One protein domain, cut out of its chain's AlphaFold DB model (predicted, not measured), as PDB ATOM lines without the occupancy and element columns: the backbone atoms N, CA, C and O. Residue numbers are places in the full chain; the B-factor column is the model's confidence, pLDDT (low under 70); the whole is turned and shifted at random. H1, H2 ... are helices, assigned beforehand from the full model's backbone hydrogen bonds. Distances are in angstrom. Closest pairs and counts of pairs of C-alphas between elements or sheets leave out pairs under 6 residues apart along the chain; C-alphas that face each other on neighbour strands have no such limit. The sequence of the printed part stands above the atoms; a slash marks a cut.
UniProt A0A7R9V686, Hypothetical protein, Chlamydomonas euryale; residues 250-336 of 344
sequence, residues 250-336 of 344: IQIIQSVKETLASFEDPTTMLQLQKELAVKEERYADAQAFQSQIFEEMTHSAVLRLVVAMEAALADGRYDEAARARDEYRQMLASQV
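Overview. This is residues 250 to 336 of the 344 residues of the protein "Hypothetical protein" of Chlamydomonas euryale (UniProt A0A7R9V686). What shape does the backbone make? Two helical hairpins meet at a corner and make an elongated L: H4 and H5, with H1 packed on H5 residues 318 to 325, make one arm, and H2 and H3, side by side, make the other. The short link from H1 to H2 and the tight turn from H3 to H4 join the two ends, and H3 meets H4 at a corner, about perpendicular to it. What is it built of, and how large is it? The printed part has 87 residues with five named helices, H1 to H5 in that order, and no named strand, and its class is all helix. It is loose, with a radius of gyration of the C-alphas of 15.6 A, and spans 46 by 29 by 18 A.

Along the chain. Where do the first helices run? H1 is residues 250 to 261, starting at C-alpha 250 (21.331, -37.488, -96.213), and H2 is residues 268 to 279. H3 is residues 283 to 299, 24.5 A from first to last C-alpha, starting at C-alpha 283 (3.619, -53.158, -58.918). Where do the last two run? H4 is residues 301 to 314, 20.4 A long. H5 is residues 318 to 334, 24.3 A long, ending at C-alpha 334 (19.047, -64.924, -93.441).

Arrangement. What does H1 touch? H1 touches residues 318 to 325 of H5 at a steep tilt of 41 degrees, the same way, with the closest C-alphas, Ile 252 and Ala 322, 6.2 A apart. H1 and H4 only just touch, with 3 pairs of C-alphas within 8 A, the closest Leu 260 and Val 306 at 7.2 A; H1, H4 and H5 form an up and down bundle, each helix running against the one before it. How do the hairpins stand? H2 and H3 are a hairpin at a shallow tilt of 19 degrees, opposite ways, closest at the C-alphas of Lys 274 and Ala 286, 4.6 A apart. H4 and H5 are a hairpin at a shallow tilt of 21 degrees, opposite ways, closest at the C-alphas of Met 309 and Ala 321, 4.6 A apart. How does H3 meet H4? They only just touch, with 3 pairs of C-alphas within 8 A, and only at the corner by their link, where the closest C-alphas, Met 297 and Leu 303, are 6.2 A apart. What do the backbones show? In H1, H2, H3, H4 and H5 every O i to N i+4 pair is within hydrogen-bond range.

Size, cuts and confidence. How far does it reach? The two C-alphas farthest apart, those of Gln 251 and Glu 281, are 45.9 A apart. Is the printed part continuous, and is any link long? It has no cut, and no link is long. Where is confidence low? Residues 335 to 336 are under 70, and the mean pLDDT of the printed part is 85.2.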
ATOM      1  N   ILE A 250      22.787 -37.628 -96.071       73.69
ATOM      2  CA  ILE A 250      21.331 -37.488 -96.213       73.69
ATOM      3  C   ILE A 250      20.667 -38.818 -96.620       73.69
ATOM      4  O   ILE A 250      19.612 -39.155 -96.083       73.69
ATOM      5  N   GLN A 251      21.280 -39.590 -97.523       78.56
ATOM      6  CA  GLN A 251      20.796 -40.912 -97.945       78.56
ATOM      7  C   GLN A 251      20.962 -41.958 -96.835       78.56
ATOM      8  O   GLN A 251      20.055 -42.769 -96.633       78.56
ATOM      9  N   ILE A 252      22.050 -41.894 -96.057       77.12
ATOM     10  CA  ILE A 252      22.230 -42.740 -94.867       77.12
ATOM     11  C   ILE A 252      21.119 -42.428 -93.852       77.12
ATOM     12  O   ILE A 252      20.377 -43.321 -93.448       77.12
ATOM     13  N   ILE A 253      20.922 -41.153 -93.500       81.31
ATOM     14  CA  ILE A 253      19.881 -40.724 -92.550       81.31
ATOM     15  C   ILE A 253      18.478 -41.143 -93.019       81.31
ATOM     16  O   ILE A 253      17.669 -41.571 -92.196       81.31
ATOM     17  N   GLN A 254      18.167 -41.023 -94.313       83.75
ATOM     18  CA  GLN A 254      16.870 -41.433 -94.868       83.75
ATOM     19  C   GLN A 254      16.684 -42.955 -94.828       83.75
ATOM     20  O   GLN A 254      15.691 -43.429 -94.280       83.75
ATOM     21  N   SER A 255      17.647 -43.721 -95.343       84.00
ATOM     22  CA  SER A 255      17.547 -45.183 -95.446       84.00
ATOM     23  C   SER A 255      17.600 -45.900 -94.094       84.00
ATOM     24  O   SER A 255      16.930 -46.920 -93.919       84.00
ATOM     25  N   VAL A 256      18.344 -45.376 -93.111       82.06
ATOM     26  CA  VAL A 256      18.321 -45.898 -91.736       82.06
ATOM     27  C   VAL A 256      16.968 -45.591 -91.085       82.06
ATOM     28  O   VAL A 256      16.369 -46.496 -90.516       82.06
ATOM     29  N   LYS A 257      16.415 -44.376 -91.238       84.75
ATOM     30  CA  LYS A 257      15.075 -44.038 -90.710       84.75
ATOM     31  C   LYS A 257      13.951 -44.866 -91.332       84.75
ATOM     32  O   LYS A 257      13.042 -45.265 -90.617       84.75
ATOM     33  N   GLU A 258      14.020 -45.148 -92.629       86.75
ATOM     34  CA  GLU A 258      13.092 -46.056 -93.315       86.75
ATOM     35  C   GLU A 258      13.215 -47.496 -92.786       86.75
ATOM     36  O   GLU A 258      12.212 -48.155 -92.528       86.75
ATOM     37  N   THR A 259      14.446 -47.957 -92.532       81.44
ATOM     38  CA  THR A 259      14.709 -49.289 -91.961       81.44
ATOM     39  C   THR A 259      14.209 -49.400 -90.510       81.44
ATOM     40  O   THR A 259      13.625 -50.420 -90.153       81.44
ATOM     41  N   LEU A 260      14.362 -48.344 -89.699       81.50
ATOM     42  CA  LEU A 260      13.819 -48.249 -88.335       81.50
ATOM     43  C   LEU A 260      12.282 -48.174 -88.327       81.50
ATOM     44  O   LEU A 260      11.642 -48.848 -87.530       81.50
ATOM     45  N   ALA A 261      11.672 -47.419 -89.245       83.00
ATOM     46  CA  ALA A 261      10.212 -47.333 -89.374       83.00
ATOM     47  C   ALA A 261       9.555 -48.655 -89.826       83.00
ATOM     48  O   ALA A 261       8.346 -48.818 -89.679       83.00
ATOM     49  N   SER A 262      10.343 -49.591 -90.364       81.50
ATOM     50  CA  SER A 262       9.924 -50.953 -90.708       81.50
ATOM     51  C   SER A 262      10.101 -51.963 -89.560       81.50
ATOM     52  O   SER A 262       9.792 -53.140 -89.757       81.50
ATOM     53  N   PHE A 263      10.635 -51.562 -88.402       80.31
ATOM     54  CA  PHE A 263      10.879 -52.467 -87.277       80.31
ATOM     55  C   PHE A 263       9.695 -52.480 -86.297       80.31
ATOM     56  O   PHE A 263       9.407 -51.487 -85.631       80.31
ATOM     57  N   GLU A 264       9.032 -53.629 -86.177       78.88
ATOM     58  CA  GLU A 264       8.047 -53.878 -85.122       78.88
ATOM     59  C   GLU A 264       8.774 -54.320 -83.839       78.88
ATOM     60  O   GLU A 264       9.281 -55.438 -83.762       78.88
ATOM     61  N   ASP A 265       8.841 -53.449 -82.824       76.44
ATOM     62  CA  ASP A 265       9.444 -53.784 -81.526       76.44
ATOM     63  C   ASP A 265       8.588 -54.838 -80.788       76.44
ATOM     64  O   ASP A 265       7.473 -54.513 -80.347       76.44
ATOM     65  N   PRO A 266       9.088 -56.077 -80.581       77.44
ATOM     66  CA  PRO A 266       8.327 -57.138 -79.919       77.44
ATOM     67  C   PRO A 266       8.010 -56.808 -78.454       77.44
ATOM     68  O   PRO A 266       7.044 -57.329 -77.893       77.44
ATOM     69  N   THR A 267       8.771 -55.906 -77.826       83.00
ATOM     70  CA  THR A 267       8.538 -55.501 -76.438       83.00
ATOM     71  C   THR A 267       7.374 -54.516 -76.291       83.00
ATOM     72  O   THR A 267       6.874 -54.365 -75.177       83.00
ATOM     73  N   THR A 268       6.862 -53.913 -77.377       86.31
ATOM     74  CA  THR A 268       5.751 -52.931 -77.357       86.31
ATOM     75  C   THR A 268       4.551 -53.412 -76.531       86.31
ATOM     76  O   THR A 268       4.012 -52.675 -75.703       86.31
ATOM     77  N   MET A 269       4.154 -54.678 -76.695       85.12
ATOM     78  CA  MET A 269       3.032 -55.263 -75.951       85.12
ATOM     79  C   MET A 269       3.326 -55.403 -74.450       85.12
ATOM     80  O   MET A 269       2.456 -55.110 -73.630       85.12
ATOM     81  N   LEU A 270       4.553 -55.781 -74.081       87.06
ATOM     82  CA  LEU A 270       4.992 -55.858 -72.684       87.06
ATOM     83  C   LEU A 270       5.118 -54.460 -72.057       87.06
ATOM     84  O   LEU A 270       4.769 -54.270 -70.893       87.06
ATOM     85  N   GLN A 271       5.563 -53.456 -72.824       88.06
ATOM     86  CA  GLN A 271       5.622 -52.061 -72.380       88.06
ATOM     87  C   GLN A 271       4.220 -51.525 -72.045       88.06
ATOM     88  O   GLN A 271       4.039 -50.929 -70.978       88.06
ATOM     89  N   LEU A 272       3.226 -51.802 -72.898       92.25
ATOM     90  CA  LEU A 272       1.817 -51.460 -72.666       92.25
ATOM     91  C   LEU A 272       1.230 -52.205 -71.454       92.25
ATOM     92  O   LEU A 272       0.567 -51.586 -70.621       92.25
ATOM     93  N   GLN A 273       1.502 -53.506 -71.307       91.81
ATOM     94  CA  GLN A 273       1.052 -54.300 -70.153       91.81
ATOM     95  C   GLN A 273       1.657 -53.802 -68.832       91.81
ATOM     96  O   GLN A 273       0.933 -53.627 -67.852       91.81
ATOM     97  N   LYS A 274       2.955 -53.473 -68.820       93.81
ATOM     98  CA  LYS A 274       3.642 -52.814 -67.699       93.81
ATOM     99  C   LYS A 274       2.990 -51.473 -67.347       93.81
ATOM    100  O   LYS A 274       2.760 -51.201 -66.173       93.81
ATOM    101  N   GLU A 275       2.673 -50.636 -68.336       92.88
ATOM    102  CA  GLU A 275       1.979 -49.365 -68.095       92.88
ATOM    103  C   GLU A 275       0.578 -49.543 -67.501       92.88
ATOM    104  O   GLU A 275       0.195 -48.771 -66.623       92.88
ATOM    105  N   LEU A 276      -0.185 -50.536 -67.964       94.94
ATOM    106  CA  LEU A 276      -1.495 -50.862 -67.398       94.94
ATOM    107  C   LEU A 276      -1.355 -51.361 -65.955       94.94
ATOM    108  O   LEU A 276      -2.026 -50.832 -65.075       94.94
ATOM    109  N   ALA A 277      -0.413 -52.266 -65.677       92.81
ATOM    110  CA  ALA A 277      -0.135 -52.742 -64.322       92.81
ATOM    111  C   ALA A 277       0.264 -51.602 -63.362       92.81
ATOM    112  O   ALA A 277      -0.180 -51.586 -62.218       92.81
ATOM    113  N   VAL A 278       1.033 -50.604 -63.820       94.94
ATOM    114  CA  VAL A 278       1.343 -49.399 -63.024       94.94
ATOM    115  C   VAL A 278       0.096 -48.537 -62.780       94.94
ATOM    116  O   VAL A 278      -0.079 -48.035 -61.673       94.94
ATOM    117  N   LYS A 279      -0.791 -48.386 -63.774       95.19
ATOM    118  CA  LYS A 279      -2.066 -47.648 -63.643       95.19
ATOM    119  C   LYS A 279      -3.091 -48.378 -62.756       95.19
ATOM    120  O   LYS A 279      -3.951 -47.725 -62.177       95.19
ATOM    121  N   GLU A 280      -2.979 -49.701 -62.629       95.31
ATOM    122  CA  GLU A 280      -3.764 -50.565 -61.729       95.31
ATOM    123  C   GLU A 280      -3.131 -50.737 -60.327       95.31
ATOM    124  O   GLU A 280      -3.627 -51.531 -59.531       95.31
ATOM    125  N   GLU A 281      -2.029 -50.039 -60.010       94.00
ATOM    126  CA  GLU A 281      -1.242 -50.184 -58.762       94.00
ATOM    127  C   GLU A 281      -0.651 -51.600 -58.522       94.00
ATOM    128  O   GLU A 281      -0.193 -51.948 -57.431       94.00
ATOM    129  N   ARG A 282      -0.586 -52.430 -59.570       94.44
ATOM    130  CA  ARG A 282      -0.095 -53.819 -59.555       94.44
ATOM    131  C   ARG A 282       1.419 -53.894 -59.756       94.44
ATOM    132  O   ARG A 282       1.928 -54.464 -60.722       94.44
ATOM    133  N   TYR A 283       2.163 -53.320 -58.812       91.69
ATOM    134  CA  TYR A 283       3.619 -53.158 -58.918       91.69
ATOM    135  C   TYR A 283       4.406 -54.473 -59.082       91.69
ATOM    136  O   TYR A 283       5.436 -54.474 -59.751       91.69
ATOM    137  N   ALA A 284       3.922 -55.592 -58.530       91.56
ATOM    138  CA  ALA A 284       4.563 -56.901 -58.692       91.56
ATOM    139  C   ALA A 284       4.502 -57.408 -60.147       91.56
ATOM    140  O   ALA A 284       5.510 -57.866 -60.685       91.56
ATOM    141  N   ASP A 285       3.350 -57.257 -60.806       91.00
ATOM    142  CA  ASP A 285       3.179 -57.613 -62.218       91.00
ATOM    143  C   ASP A 285       3.985 -56.660 -63.118       91.00
ATOM    144  O   ASP A 285       4.667 -57.096 -64.043       91.00
ATOM    145  N   ALA A 286       4.000 -55.359 -62.797       90.69
ATOM    146  CA  ALA A 286       4.831 -54.376 -63.497       90.69
ATOM    147  C   ALA A 286       6.336 -54.709 -63.420       90.69
ATOM    148  O   ALA A 286       7.046 -54.553 -64.416       90.69
ATOM    149  N   GLN A 287       6.818 -55.208 -62.275       93.00
ATOM    150  CA  GLN A 287       8.195 -55.683 -62.121       93.00
ATOM    151  C   GLN A 287       8.460 -56.944 -62.959       93.00
ATOM    152  O   GLN A 287       9.507 -57.026 -63.596       93.00
ATOM    153  N   ALA A 288       7.516 -57.890 -63.020       92.75
ATOM    154  CA  ALA A 288       7.640 -59.081 -63.863       92.75
ATOM    155  C   ALA A 288       7.730 -58.721 -65.359       92.75
ATOM    156  O   ALA A 288       8.653 -59.169 -66.041       92.75
ATOM    157  N   PHE A 289       6.851 -57.840 -65.854       90.44
ATOM    158  CA  PHE A 289       6.924 -57.335 -67.230       90.44
ATOM    159  C   PHE A 289       8.233 -56.572 -67.495       90.44
ATOM    160  O   PHE A 289       8.838 -56.738 -68.552       90.44
ATOM    161  N   GLN A 290       8.721 -55.771 -66.539       88.94
ATOM    162  CA  GLN A 290      10.015 -55.091 -66.663       88.94
ATOM    163  C   GLN A 290      11.189 -56.081 -66.774       88.94
ATOM    164  O   GLN A 290      12.106 -55.843 -67.561       88.94
ATOM    165  N   SER A 291      11.162 -57.188 -66.026       89.56
ATOM    166  CA  SER A 291      12.170 -58.250 -66.126       89.56
ATOM    167  C   SER A 291      12.129 -58.958 -67.484       89.56
ATOM    168  O   SER A 291      13.180 -59.135 -68.093       89.56
ATOM    169  N   GLN A 292      10.936 -59.273 -67.998       87.25
ATOM    170  CA  GLN A 292      10.756 -59.886 -69.322       87.25
ATOM    171  C   GLN A 292      11.240 -58.974 -70.459       87.25
ATOM    172  O   GLN A 292      11.955 -59.429 -71.345       87.25
ATOM    173  N   ILE A 293      10.933 -57.671 -70.408       86.88
ATOM    174  CA  ILE A 293      11.442 -56.687 -71.384       86.88
ATOM    175  C   ILE A 293      12.978 -56.675 -71.391       86.88
ATOM    176  O   ILE A 293      13.590 -56.665 -72.457       86.88
ATOM    177  N   PHE A 294      13.616 -56.703 -70.216       84.69
ATOM    178  CA  PHE A 294      15.077 -56.733 -70.113       84.69
ATOM    179  C   PHE A 294      15.682 -58.038 -70.668       84.69
ATOM    180  O   PHE A 294      16.735 -58.011 -71.310       84.69
ATOM    181  N   GLU A 295      15.015 -59.173 -70.462       83.44
ATOM    182  CA  GLU A 295      15.430 -60.473 -70.995       83.44
ATOM    183  C   GLU A 295      15.331 -60.522 -72.533       83.44
ATOM    184  O   GLU A 295      16.299 -60.901 -73.194       83.44
ATOM    185  N   GLU A 296      14.237 -60.028 -73.120       79.50
ATOM    186  CA  GLU A 296      14.067 -59.905 -74.579       79.50
ATOM    187  C   GLU A 296      15.094 -58.948 -75.214       79.50
ATOM    188  O   GLU A 296      15.765 -59.295 -76.194       79.50
ATOM    189  N   MET A 297      15.288 -57.762 -74.619       74.19
ATOM    190  CA  MET A 297      16.268 -56.769 -75.088       74.19
ATOM    191  C   MET A 297      17.713 -57.277 -75.048       74.19
ATOM    192  O   MET A 297      18.538 -56.843 -75.856       74.19
ATOM    193  N   THR A 298      18.049 -58.173 -74.116       73.44
ATOM    194  CA  THR A 298      19.407 -58.724 -74.007       73.44
ATOM    195  C   THR A 298      19.634 -59.906 -74.944       73.44
ATOM    196  O   THR A 298      20.702 -59.978 -75.560       73.44
ATOM    197  N   HIS A 299      18.648 -60.789 -75.132       77.94
ATOM    198  CA  HIS A 299      18.786 -61.962 -75.999       77.94
ATOM    199  C   HIS A 299      18.703 -61.627 -77.495       77.94
ATOM    200  O   HIS A 299      19.551 -62.096 -78.267       77.94
ATOM    201  N   SER A 300      17.754 -60.784 -77.920       79.25
ATOM    202  CA  SER A 300      17.526 -60.496 -79.342       79.25
ATOM    203  C   SER A 300      18.711 -59.782 -80.002       79.25
ATOM    204  O   SER A 300      19.023 -58.626 -79.718       79.25
ATOM    205  N   ALA A 301      19.362 -60.464 -80.948       80.44
ATOM    206  CA  ALA A 301      20.432 -59.883 -81.759       80.44
ATOM    207  C   ALA A 301      19.952 -58.718 -82.638       80.44
ATOM    208  O   ALA A 301      20.699 -57.769 -82.860       80.44
ATOM    209  N   VAL A 302      18.689 -58.761 -83.072       82.88
ATOM    210  CA  VAL A 302      18.076 -57.727 -83.914       82.88
ATOM    211  C   VAL A 302      17.913 -56.420 -83.130       82.88
ATOM    212  O   VAL A 302      18.319 -55.367 -83.620       82.88
ATOM    213  N   LEU A 303      17.430 -56.482 -81.879       82.38
ATOM    214  CA  LEU A 303      17.300 -55.299 -81.014       82.38
ATOM    215  C   LEU A 303      18.653 -54.623 -80.741       82.38
ATOM    216  O   LEU A 303      18.732 -53.395 -80.729       82.38
ATOM    217  N   ARG A 304      19.738 -55.396 -80.594       84.81
ATOM    218  CA  ARG A 304      21.087 -54.832 -80.397       84.81
ATOM    219  C   ARG A 304      21.567 -54.015 -81.605       84.81
ATOM    220  O   ARG A 304      22.208 -52.986 -81.407       84.81
ATOM    221  N   LEU A 305      21.225 -54.422 -82.831       87.94
ATOM    222  CA  LEU A 305      21.546 -53.667 -84.051       87.94
ATOM    223  C   LEU A 305      20.667 -52.417 -84.218       87.94
ATOM    224  O   LEU A 305      21.177 -51.375 -84.621       87.94
ATOM    225  N   VAL A 306      19.380 -52.491 -83.856       87.25
ATOM    226  CA  VAL A 306      18.463 -51.333 -83.830       87.25
ATOM    227  C   VAL A 306      18.984 -50.247 -82.885       87.25
ATOM    228  O   VAL A 306      19.203 -49.116 -83.315       87.25
ATOM    229  N   VAL A 307      19.310 -50.601 -81.637       87.50
ATOM    230  CA  VAL A 307      19.870 -49.652 -80.654       87.50
ATOM    231  C   VAL A 307      21.221 -49.082 -81.114       87.50
ATOM    232  O   VAL A 307      21.493 -47.899 -80.905       87.50
ATOM    233  N   ALA A 308      22.062 -49.879 -81.786       87.94
ATOM    234  CA  ALA A 308      23.322 -49.399 -82.354       87.94
ATOM    235  C   ALA A 308      23.115 -48.388 -83.501       87.94
ATOM    236  O   ALA A 308      23.811 -47.373 -83.542       87.94
ATOM    237  N   MET A 309      22.144 -48.621 -84.395       89.12
ATOM    238  CA  MET A 309      21.768 -47.670 -85.452       89.12
ATOM    239  C   MET A 309      21.264 -46.341 -84.879       89.12
ATOM    240  O   MET A 309      21.692 -45.279 -85.334       89.12
ATOM    241  N   GLU A 310      20.378 -46.384 -83.882       86.75
ATOM    242  CA  GLU A 310      19.818 -45.179 -83.261       86.75
ATOM    243  C   GLU A 310      20.884 -44.356 -82.530       86.75
ATOM    244  O   GLU A 310      20.959 -43.140 -82.724       86.75
ATOM    245  N   ALA A 311      21.761 -45.009 -81.759       89.88
ATOM    246  CA  ALA A 311      22.878 -44.347 -81.089       89.88
ATOM    247  C   ALA A 311      23.866 -43.725 -82.094       89.88
ATOM    248  O   ALA A 311      24.245 -42.563 -81.950       89.88
ATOM    249  N   ALA A 312      24.232 -44.452 -83.155       89.56
ATOM    250  CA  ALA A 312      25.122 -43.936 -84.193       89.56
ATOM    251  C   ALA A 312      24.512 -42.742 -84.954       89.56
ATOM    252  O   ALA A 312      25.231 -41.792 -85.265       89.56
ATOM    253  N   LEU A 313      23.195 -42.736 -85.209       89.00
ATOM    254  CA  LEU A 313      22.502 -41.568 -85.769       89.00
ATOM    255  C   LEU A 313      22.476 -40.374 -84.802       89.00
ATOM    256  O   LEU A 313      22.648 -39.242 -85.253       89.00
ATOM    257  N   ALA A 314      22.268 -40.604 -83.501       88.75
ATOM    258  CA  ALA A 314      22.255 -39.545 -82.491       88.75
ATOM    259  C   ALA A 314      23.635 -38.881 -82.317       88.75
ATOM    260  O   ALA A 314      23.714 -37.661 -82.169       88.75
ATOM    261  N   ASP A 315      24.712 -39.666 -82.414       89.19
ATOM    262  CA  ASP A 315      26.099 -39.189 -82.364       89.19
ATOM    263  C   ASP A 315      26.596 -38.572 -83.692       89.19
ATOM    264  O   ASP A 315      27.716 -38.064 -83.754       89.19
ATOM    265  N   GLY A 316      25.815 -38.650 -84.779       84.06
ATOM    266  CA  GLY A 316      26.237 -38.225 -86.122       84.06
ATOM    267  C   GLY A 316      27.273 -39.143 -86.792       84.06
ATOM    268  O   GLY A 316      27.944 -38.739 -87.740       84.06
ATOM    269  N   ARG A 317      27.426 -40.385 -86.317       89.56
ATOM    270  CA  ARG A 317      28.408 -41.378 -86.792       89.56
ATOM    271  C   ARG A 317      27.827 -42.214 -87.939       89.56
ATOM    272  O   ARG A 317      27.599 -43.416 -87.816       89.56
ATOM    273  N   TYR A 318      27.563 -41.556 -89.070       84.88
ATOM    274  CA  TYR A 318      26.803 -42.127 -90.194       84.88
ATOM    275  C   TYR A 318      27.410 -43.414 -90.784       84.88
ATOM    276  O   TYR A 318      26.661 -44.338 -91.096       84.88
ATOM    277  N   ASP A 319      28.741 -43.530 -90.857       82.44
ATOM    278  CA  ASP A 319      29.425 -44.753 -91.316       82.44
ATOM    279  C   ASP A 319      29.125 -45.981 -90.439       82.44
ATOM    280  O   ASP A 319      29.109 -47.110 -90.932       82.44
ATOM    281  N   GLU A 320      28.905 -45.787 -89.136       86.44
ATOM    282  CA  GLU A 320      28.543 -46.867 -88.212       86.44
ATOM    283  C   GLU A 320      27.055 -47.213 -88.329       86.44
ATOM    284  O   GLU A 320      26.703 -48.393 -88.377       86.44
ATOM    285  N   ALA A 321      26.191 -46.202 -88.480       87.56
ATOM    286  CA  ALA A 321      24.762 -46.399 -88.723       87.56
ATOM    287  C   ALA A 321      24.499 -47.176 -90.030       87.56
ATOM    288  O   ALA A 321      23.660 -48.076 -90.051       87.56
ATOM    289  N   ALA A 322      25.252 -46.888 -91.100       86.25
ATOM    290  CA  ALA A 322      25.175 -47.618 -92.365       86.25
ATOM    291  C   ALA A 322      25.590 -49.096 -92.214       86.25
ATOM    292  O   ALA A 322      24.881 -49.984 -92.686       86.25
ATOM    293  N   ARG A 323      26.683 -49.382 -91.490       88.50
ATOM    294  CA  ARG A 323      27.129 -50.764 -91.223       88.50
ATOM    295  C   ARG A 323      26.101 -51.554 -90.416       88.50
ATOM    296  O   ARG A 323      25.752 -52.660 -90.813       88.50
ATOM    297  N   ALA A 324      25.582 -50.978 -89.332       87.62
ATOM    298  CA  ALA A 324      24.582 -51.635 -88.487       87.62
ATOM    299  C   ALA A 324      23.252 -51.879 -89.234       87.62
ATOM    300  O   ALA A 324      22.620 -52.919 -89.047       87.62
ATOM    301  N   ARG A 325      22.863 -50.970 -90.142       87.56
ATOM    302  CA  ARG A 325      21.734 -51.146 -91.075       87.56
ATOM    303  C   ARG A 325      21.949 -52.315 -92.030       87.56
ATOM    304  O   ARG A 325      21.024 -53.097 -92.250       87.56
ATOM    305  N   ASP A 326      23.139 -52.436 -92.605       88.88
ATOM    306  CA  ASP A 326      23.431 -53.487 -93.581       88.88
ATOM    307  C   ASP A 326      23.571 -54.862 -92.912       88.88
ATOM    308  O   ASP A 326      23.042 -55.844 -93.432       88.88
ATOM    309  N   GLU A 327      24.141 -54.919 -91.704       87.25
ATOM    310  CA  GLU A 327      24.145 -56.118 -90.855       87.25
ATOM    311  C   GLU A 327      22.715 -56.542 -90.465       87.25
ATOM    312  O   GLU A 327      22.355 -57.710 -90.611       87.25
ATOM    313  N   TYR A 328      21.852 -55.596 -90.074       87.75
ATOM    314  CA  TYR A 328      20.432 -55.848 -89.786       87.75
ATOM    315  C   TYR A 328      19.677 -56.387 -91.013       87.75
ATOM    316  O   TYR A 328      18.946 -57.375 -90.915       87.75
ATOM    317  N   ARG A 329      19.893 -55.794 -92.196       86.06
ATOM    318  CA  ARG A 329      19.311 -56.269 -93.464       86.06
ATOM    319  C   ARG A 329      19.803 -57.673 -93.821       86.06
ATOM    320  O   ARG A 329      19.000 -58.504 -94.246       86.06
ATOM    321  N   GLN A 330      21.086 -57.963 -93.606       84.50
ATOM    322  CA  GLN A 330      21.665 -59.291 -93.813       84.50
ATOM    323  C   GLN A 330      21.089 -60.325 -92.831       84.50
ATOM    324  O   GLN A 330      20.768 -61.442 -93.242       84.50
ATOM    325  N   MET A 331      20.888 -59.954 -91.561       81.62
ATOM    326  CA  MET A 331      20.221 -60.806 -90.573       81.62
ATOM    327  C   MET A 331      18.781 -61.131 -90.979       81.62
ATOM    328  O   MET A 331      18.425 -62.309 -90.992       81.62
ATOM    329  N   LEU A 332      17.976 -60.137 -91.370       78.88
ATOM    330  CA  LEU A 332      16.605 -60.374 -91.845       78.88
ATOM    331  C   LEU A 332      16.578 -61.265 -93.094       78.88
ATOM    332  O   LEU A 332      15.811 -62.226 -93.136       78.88
ATOM    333  N   ALA A 333      17.453 -61.016 -94.073       78.69
ATOM    334  CA  ALA A 333      17.560 -61.853 -95.268       78.69
ATOM    335  C   ALA A 333      17.900 -63.320 -94.934       78.69
ATOM    336  O   ALA A 333      17.371 -64.227 -95.569       78.69
ATOM    337  N   SER A 334      18.723 -63.565 -93.907       74.62
ATOM    338  CA  SER A 334      19.047 -64.924 -93.441       74.62
ATOM    339  C   SER A 334      17.909 -65.633 -92.689       74.62
ATOM    340  O   SER A 334      17.959 -66.851 -92.526       74.62
ATOM    341  N   GLN A 335      16.884 -64.897 -92.242       64.81
ATOM    342  CA  GLN A 335      15.727 -65.436 -91.517       64.81
ATOM    343  C   GLN A 335      14.527 -65.760 -92.420       64.81
ATOM    344  O   GLN A 335      13.546 -66.317 -91.930       64.81
ATOM    345  N   VAL A 336      14.586 -65.463 -93.723       54.34
ATOM    346  CA  VAL A 336      13.555 -65.865 -94.693       54.34
ATOM    347  C   VAL A 336      13.893 -67.261 -95.244       54.34
ATOM    348  O   VAL A 336      14.789 -67.375 -96.082       54.34
TER     349      VAL A 336